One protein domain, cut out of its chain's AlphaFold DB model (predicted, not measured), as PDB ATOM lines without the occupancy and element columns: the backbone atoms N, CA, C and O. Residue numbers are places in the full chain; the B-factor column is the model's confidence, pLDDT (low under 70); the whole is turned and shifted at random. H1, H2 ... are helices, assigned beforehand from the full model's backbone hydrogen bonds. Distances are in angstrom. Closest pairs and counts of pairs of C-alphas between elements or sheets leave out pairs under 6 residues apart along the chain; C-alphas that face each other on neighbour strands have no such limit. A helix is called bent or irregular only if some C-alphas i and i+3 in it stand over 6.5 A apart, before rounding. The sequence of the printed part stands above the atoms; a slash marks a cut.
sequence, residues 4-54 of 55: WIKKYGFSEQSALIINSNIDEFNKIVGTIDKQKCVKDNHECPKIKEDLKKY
ATOM      1  N   TRP A   4     -10.289 -56.970  52.019       86.69
ATOM      2  CA  TRP A   4     -11.196 -56.819  50.879       86.69
ATOM      3  C   TRP A   4     -11.521 -58.160  50.217       86.69
ATOM      4  O   TRP A   4     -12.672 -58.450  49.918       86.69
ATOM      5  N   ILE A   5     -10.523 -59.029  50.092       86.56
ATOM      6  CA  ILE A   5     -10.692 -60.367  49.519       86.56
ATOM      7  C   ILE A   5     -11.364 -61.281  50.547       86.56
ATOM      8  O   ILE A   5     -12.353 -61.940  50.255       86.56
ATOM      9  N   LYS A   6     -10.855 -61.291  51.788       86.38
ATOM     10  CA  LYS A   6     -11.285 -62.249  52.816       86.38
ATOM     11  C   LYS A   6     -12.709 -62.005  53.323       86.38
ATOM     12  O   LYS A   6     -13.410 -62.965  53.614       86.38
ATOM     13  N   LYS A   7     -13.114 -60.745  53.497       84.06
ATOM     14  CA  LYS A   7     -14.439 -60.403  54.041       84.06
ATOM     15  C   LYS A   7     -15.475 -60.100  52.970       84.06
ATOM     16  O   LYS A   7     -16.652 -60.332  53.213       84.06
ATOM     17  N   TYR A   8     -15.047 -59.568  51.829       83.62
ATOM     18  CA  TYR A   8     -15.962 -59.022  50.827       83.62
ATOM     19  C   TYR A   8     -15.837 -59.703  49.457       83.62
ATOM     20  O   TYR A   8     -16.570 -59.348  48.542       83.62
ATOM     21  N   GLY A   9     -14.943 -60.689  49.306       88.12
ATOM     22  CA  GLY A   9     -14.836 -61.493  48.087       88.12
ATOM     23  C   GLY A   9     -14.284 -60.747  46.872       88.12
ATOM     24  O   GLY A   9     -14.448 -61.218  45.750       88.12
ATOM     25  N   PHE A  10     -13.642 -59.590  47.062       88.81
ATOM     26  CA  PHE A  10     -13.039 -58.855  45.951       88.81
ATOM     27  C   PHE A  10     -11.868 -59.619  45.329       88.81
ATOM     28  O   PHE A  10     -11.170 -60.373  46.007       88.81
ATOM     29  N   SER A  11     -11.615 -59.369  44.044       93.00
ATOM     30  CA  SER A  11     -10.411 -59.859  43.374       93.00
ATOM     31  C   SER A  11      -9.150 -59.214  43.964       93.00
ATOM     32  O   SER A  11      -9.202 -58.137  44.568       93.00
ATOM     33  N   GLU A  12      -7.991 -59.846  43.765       89.69
ATOM     34  CA  GLU A  12      -6.705 -59.282  44.194       89.69
ATOM     35  C   GLU A  12      -6.429 -57.913  43.565       89.69
ATOM     36  O   GLU A  12      -6.018 -56.988  44.267       89.69
ATOM     37  N   GLN A  13      -6.727 -57.753  42.273       90.94
ATOM     38  CA  GLN A  13      -6.533 -56.493  41.560       90.94
ATOM     39  C   GLN A  13      -7.418 -55.377  42.134       90.94
ATOM     40  O   GLN A  13      -6.931 -54.280  42.402       90.94
ATOM     41  N   SER A  14      -8.697 -55.661  42.405       85.50
ATOM     42  CA  SER A  14      -9.597 -54.698  43.046       85.50
ATOM     43  C   SER A  14      -9.143 -54.360  44.468       85.50
ATOM     44  O   SER A  14      -9.155 -53.196  44.854       85.50
ATOM     45  N   ALA A  15      -8.683 -55.346  45.241       89.12
ATOM     46  CA  ALA A  15      -8.186 -55.125  46.595       89.12
ATOM     47  C   ALA A  15      -6.925 -54.241  46.638       89.12
ATOM     48  O   ALA A  15      -6.785 -53.434  47.557       89.12
ATOM     49  N   LEU A  16      -6.029 -54.375  45.654       86.56
ATOM     50  CA  LEU A  16      -4.855 -53.513  45.497       86.56
ATOM     51  C   LEU A  16      -5.255 -52.072  45.172       86.56
ATOM     52  O   LEU A  16      -4.761 -51.146  45.812       86.56
ATOM     53  N   ILE A  17      -6.194 -51.884  44.240       86.06
ATOM     54  CA  ILE A  17      -6.720 -50.560  43.880       86.06
ATOM     55  C   ILE A  17      -7.389 -49.899  45.092       86.06
ATOM     56  O   ILE A  17      -7.143 -48.728  45.364       86.06
ATOM     57  N   ILE A  18      -8.196 -50.641  45.859       82.81
ATOM     58  CA  ILE A  18      -8.844 -50.108  47.066       82.81
ATOM     59  C   ILE A  18      -7.793 -49.688  48.094       82.81
ATOM     60  O   ILE A  18      -7.868 -48.579  48.607       82.81
ATOM     61  N   ASN A  19      -6.794 -50.529  48.370       83.44
ATOM     62  CA  ASN A  19      -5.738 -50.184  49.324       83.44
ATOM     63  C   ASN A  19      -4.914 -48.969  48.874       83.44
ATOM     64  O   ASN A  19      -4.572 -48.138  49.703       83.44
ATOM     65  N   SER A  20      -4.635 -48.833  47.576       85.12
ATOM     66  CA  SER A  20      -3.906 -47.672  47.055       85.12
ATOM     67  C   SER A  20      -4.687 -46.369  47.229       85.12
ATOM     68  O   SER A  20      -4.089 -45.324  47.459       85.12
ATOM     69  N   ASN A  21      -6.016 -46.426  47.116       85.75
ATOM     70  CA  ASN A  21      -6.870 -45.240  47.179       85.75
ATOM     71  C   ASN A  21      -7.384 -44.944  48.594       85.75
ATOM     72  O   ASN A  21      -7.726 -43.801  48.892       85.75
ATOM     73  N   ILE A  22      -7.451 -45.941  49.486       83.44
ATOM     74  CA  ILE A  22      -8.022 -45.747  50.824       83.44
ATOM     75  C   ILE A  22      -7.154 -44.844  51.699       83.44
ATOM     76  O   ILE A  22      -7.685 -44.111  52.526       83.44
ATOM     77  N   ASP A  23      -5.838 -44.843  51.489       81.38
ATOM     78  CA  ASP A  23      -4.933 -43.932  52.188       81.38
ATOM     79  C   ASP A  23      -5.167 -42.476  51.775       81.38
ATOM     80  O   ASP A  23      -5.204 -41.588  52.627       81.38
ATOM     81  N   GLU A  24      -5.376 -42.221  50.482       78.44
ATOM     82  CA  GLU A  24      -5.724 -40.892  49.977       78.44
ATOM     83  C   GLU A  24      -7.105 -40.454  50.475       78.44
ATOM     84  O   GLU A  24      -7.254 -39.353  51.008       78.44
ATOM     85  N   PHE A  25      -8.091 -41.352  50.418       76.31
ATOM     86  CA  PHE A  25      -9.417 -41.118  50.982       76.31
ATOM     87  C   PHE A  25      -9.351 -40.773  52.477       76.31
ATOM     88  O   PHE A  25      -9.943 -39.788  52.911       76.31
ATOM     89  N   ASN A  26      -8.590 -41.529  53.273       76.56
ATOM     90  CA  ASN A  26      -8.441 -41.279  54.708       76.56
ATOM     91  C   ASN A  26      -7.724 -39.956  54.998       76.56
ATOM     92  O   ASN A  26      -8.074 -39.285  55.969       76.56
ATOM     93  N   LYS A  27      -6.756 -39.552  54.163       79.00
ATOM     94  CA  LYS A  27      -6.126 -38.227  54.261       79.00
ATOM     95  C   LYS A  27      -7.144 -37.117  54.023       79.00
ATOM     96  O   LYS A  27      -7.217 -36.206  54.840       79.00
ATOM     97  N   ILE A  28      -7.953 -37.216  52.967       75.12
ATOM     98  CA  ILE A  28      -9.003 -36.232  52.657       75.12
ATOM     99  C   ILE A  28     -10.054 -36.196  53.774       75.12
ATOM    100  O   ILE A  28     -10.412 -35.132  54.260       75.12
ATOM    101  N   VAL A  29     -10.515 -37.348  54.262       70.56
ATOM    102  CA  VAL A  29     -11.469 -37.403  55.383       70.56
ATOM    103  C   VAL A  29     -10.865 -36.845  56.675       70.56
ATOM    104  O   VAL A  29     -11.580 -36.250  57.478       70.56
ATOM    105  N   GLY A  30      -9.558 -37.012  56.883       71.94
ATOM    106  CA  GLY A  30      -8.836 -36.456  58.023       71.94
ATOM    107  C   GLY A  30      -8.689 -34.932  57.986       71.94
ATOM    108  O   GLY A  30      -8.588 -34.322  59.049       71.94
ATOM    109  N   THR A  31      -8.704 -34.310  56.802       72.12
ATOM    110  CA  THR A  31      -8.676 -32.844  56.654       72.12
ATOM    111  C   THR A  31     -10.061 -32.207  56.752       72.12
ATOM    112  O   THR A  31     -10.162 -30.996  56.958       72.12
ATOM    113  N   ILE A  32     -11.131 -32.999  56.650       69.00
ATOM    114  CA  ILE A  32     -12.497 -32.532  56.880       69.00
ATOM    115  C   ILE A  32     -12.717 -32.387  58.390       69.00
ATOM    116  O   ILE A  32     -12.745 -33.363  59.143       69.00
ATOM    117  N   ASP A  33     -12.924 -31.150  58.835       59.66
ATOM    118  CA  ASP A  33     -13.382 -30.856  60.190       59.66
ATOM    119  C   ASP A  33     -14.791 -31.439  60.383       59.66
ATOM    120  O   ASP A  33     -15.788 -30.893  59.910       59.66
ATOM    121  N   LYS A  34     -14.875 -32.572  61.086       58.56
ATOM    122  CA  LYS A  34     -16.125 -33.307  61.336       58.56
ATOM    123  C   LYS A  34     -17.179 -32.479  62.080       58.56
ATOM    124  O   LYS A  34     -18.355 -32.814  61.984       58.56
ATOM    125  N   GLN A  35     -16.788 -31.424  62.804       54.91
ATOM    126  CA  GLN A  35     -17.723 -30.518  63.481       54.91
ATOM    127  C   GLN A  35     -18.297 -29.460  62.528       54.91
ATOM    128  O   GLN A  35     -19.428 -29.019  62.720       54.91
ATOM    129  N   LYS A  36     -17.543 -29.089  61.484       52.31
ATOM    130  CA  LYS A  36     -17.989 -28.223  60.376       52.31
ATOM    131  C   LYS A  36     -18.516 -28.987  59.172       52.31
ATOM    132  O   LYS A  36     -18.973 -28.356  58.224       52.31
ATOM    133  N   CYS A  37     -18.459 -30.316  59.196       49.59
ATOM    134  CA  CYS A  37     -19.150 -31.164  58.242       49.59
ATOM    135  C   CYS A  37     -20.646 -30.952  58.472       49.59
ATOM    136  O   CYS A  37     -21.290 -31.625  59.278       49.59
ATOM    137  N   VAL A  38     -21.169 -29.920  57.814       52.66
ATOM    138  CA  VAL A  38     -22.581 -29.596  57.792       52.66
ATOM    139  C   VAL A  38     -23.280 -30.888  57.397       52.66
ATOM    140  O   VAL A  38     -22.883 -31.560  56.441       52.66
ATOM    141  N   LYS A  39     -24.321 -31.270  58.139       51.28
ATOM    142  CA  LYS A  39     -25.369 -32.105  57.556       51.28
ATOM    143  C   LYS A  39     -25.977 -31.270  56.434       51.28
ATOM    144  O   LYS A  39     -27.017 -30.646  56.630       51.28
ATOM    145  N   ASP A  40     -25.306 -31.204  55.291       48.09
ATOM    146  CA  ASP A  40     -25.853 -30.627  54.081       48.09
ATOM    147  C   ASP A  40     -26.905 -31.610  53.574       48.09
ATOM    148  O   ASP A  40     -26.734 -32.394  52.646       48.09
ATOM    149  N   ASN A  41     -28.061 -31.563  54.235       48.38
ATOM    150  CA  ASN A  41     -29.306 -32.133  53.745       48.38
ATOM    151  C   ASN A  41     -29.748 -31.465  52.425       48.38
ATOM    152  O   ASN A  41     -30.762 -31.867  51.860       48.38
ATOM    153  N   HIS A  42     -29.008 -30.467  51.928       46.91
ATOM    154  CA  HIS A  42     -29.284 -29.767  50.680       46.91
ATOM    155  C   HIS A  42     -28.863 -30.532  49.417       46.91
ATOM    156  O   HIS A  42     -29.451 -30.290  48.365       46.91
ATOM    157  N   GLU A  43     -27.925 -31.484  49.485       48.19
ATOM    158  CA  GLU A  43     -27.470 -32.207  48.279       48.19
ATOM    159  C   GLU A  43     -28.126 -33.580  48.084       48.19
ATOM    160  O   GLU A  43     -28.135 -34.127  46.981       48.19
ATOM    161  N   CYS A  44     -28.771 -34.120  49.122       55.03
ATOM    162  CA  CYS A  44     -29.434 -35.423  49.051       55.03
ATOM    163  C   CYS A  44     -30.544 -35.509  47.971       55.03
ATOM    164  O   CYS A  44     -30.639 -36.542  47.304       55.03
ATOM    165  N   PRO A  45     -31.367 -34.462  47.736       58.22
ATOM    166  CA  PRO A  45     -32.380 -34.484  46.680       58.22
ATOM    167  C   PRO A  45     -31.783 -34.497  45.268       58.22
ATOM    168  O   PRO A  45     -32.218 -35.299  44.445       58.22
ATOM    169  N   LYS A  46     -30.760 -33.671  45.000       57.47
ATOM    170  CA  LYS A  46     -30.100 -33.603  43.683       57.47
ATOM    171  C   LYS A  46     -29.381 -34.901  43.341       57.47
ATOM    172  O   LYS A  46     -29.565 -35.420  42.249       57.47
ATOM    173  N   ILE A  47     -28.649 -35.472  44.301       57.69
ATOM    174  CA  ILE A  47     -27.980 -36.766  44.116       57.69
ATOM    175  C   ILE A  47     -29.013 -37.870  43.837       57.69
ATOM    176  O   ILE A  47     -28.811 -38.695  42.950       57.69
ATOM    177  N   LYS A  48     -30.157 -37.875  44.542       58.28
ATOM    178  CA  LYS A  48     -31.263 -38.806  44.253       58.28
ATOM    179  C   LYS A  48     -31.860 -38.614  42.858       58.28
ATOM    180  O   LYS A  48     -32.209 -39.607  42.228       58.28
ATOM    181  N   GLU A  49     -32.025 -37.377  42.396       67.94
ATOM    182  CA  GLU A  49     -32.524 -37.107  41.044       67.94
ATOM    183  C   GLU A  49     -31.532 -37.521  39.961       67.94
ATOM    184  O   GLU A  49     -31.938 -38.143  38.982       67.94
ATOM    185  N   ASP A  50     -30.241 -37.241  40.134       59.34
ATOM    186  CA  ASP A  50     -29.237 -37.652  39.157       59.34
ATOM    187  C   ASP A  50     -29.124 -39.176  39.084       59.34
ATOM    188  O   ASP A  50     -29.096 -39.721  37.986       59.34
ATOM    189  N   LEU A  51     -29.193 -39.891  40.213       56.22
ATOM    190  CA  LEU A  51     -29.197 -41.360  40.216       56.22
ATOM    191  C   LEU A  51     -30.412 -41.971  39.502       56.22
ATOM    192  O   LEU A  51     -30.278 -43.029  38.893       56.22
ATOM    193  N   LYS A  52     -31.576 -41.305  39.513       65.50
ATOM    194  CA  LYS A  52     -32.752 -41.748  38.743       65.50
ATOM    195  C   LYS A  52     -32.558 -41.650  37.231       65.50
ATOM    196  O   LYS A  52     -33.229 -42.373  36.514       65.50
ATOM    197  N   LYS A  53     -31.678 -40.777  36.730       61.03
ATOM    198  CA  LYS A  53     -31.398 -40.679  35.283       61.03
ATOM    199  C   LYS A  53     -30.585 -41.866  34.759       61.03
ATOM    200  O   LYS A  53     -30.518 -42.064  33.551       61.03
ATOM    201  N   TYR A  54     -29.951 -42.612  35.661       51.16
ATOM    202  CA  TYR A  54     -29.117 -43.772  35.350       51.16
ATOM    203  C   TYR A  54     -29.783 -45.112  35.729       51.16
ATOM    204  O   TYR A  54     -29.121 -46.148  35.648       51.16
TER     205      TYR A  54
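AT A GLANCE: This is residues 4 to 54 of the 55 residues of an uncharacterized protein of hydrothermal vent metagenome (UniProt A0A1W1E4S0). The model is an open, extended V or U with no packed core: the long helix H2 makes one arm, and a long link, residues 32 to 43, turns and leads to the short helix H3 at the far end of the other arm. H1, about a single turn of helix, sits at the first end of H2, and the space between the arms is empty. The printed part has 51 residues with three named helices, H1, H2 and H3 in that order, and no named strand; the class is all helix. The whole is extended, with a radius of gyration of the C-alphas of 15.8 A, and flat, with spans of 38 by 32 by 16 A.

IN THESE COORDINATES: H1 is residues 4 to 8, 5.3 A from first to last C-alpha, and begins at C-alpha 4 at (-11.196, -56.819, 50.879). H2 is residues 12 to 31, 29.3 A long, and ends at C-alpha 31 at (-8.676, -32.844, 56.654). It has a kink of 29 degrees near residue 21. It is neither bent nor irregular, but only just: C-alphas 20 and 23 are 6.4 A apart. H3 is residues 44 to 52, 12.5 A long, and ends at C-alpha 52 at (-32.752, -41.748, 38.743).

HOW THE PARTS SIT: H1 and H2 only just touch, with 3 pairs of C-alphas within 8 A; the closest are those of Trp 4 and Ala 15, 5.5 A apart. H2 touches H1 with residues 12 to 15 alone. H3 is apart from H1 and from H2. Every O i to N i+4 pair is within hydrogen-bond range in H1 and H3, and 14 of 16 are in H2.

THE WHOLE: The C-alphas farthest apart, those of Glu 12 and His 42, are 37.7 A apart. The printed part has no cut. The link from H1 to H2 is tight, and that from H2 to H3, 12 residues, is long. Residues 20 to 54 stand free, of which 20 to 31 belong to H2 and 44 to 52 to H3. The mean pLDDT of the printed part is 70.9, and residues 32 to 54 are under 70.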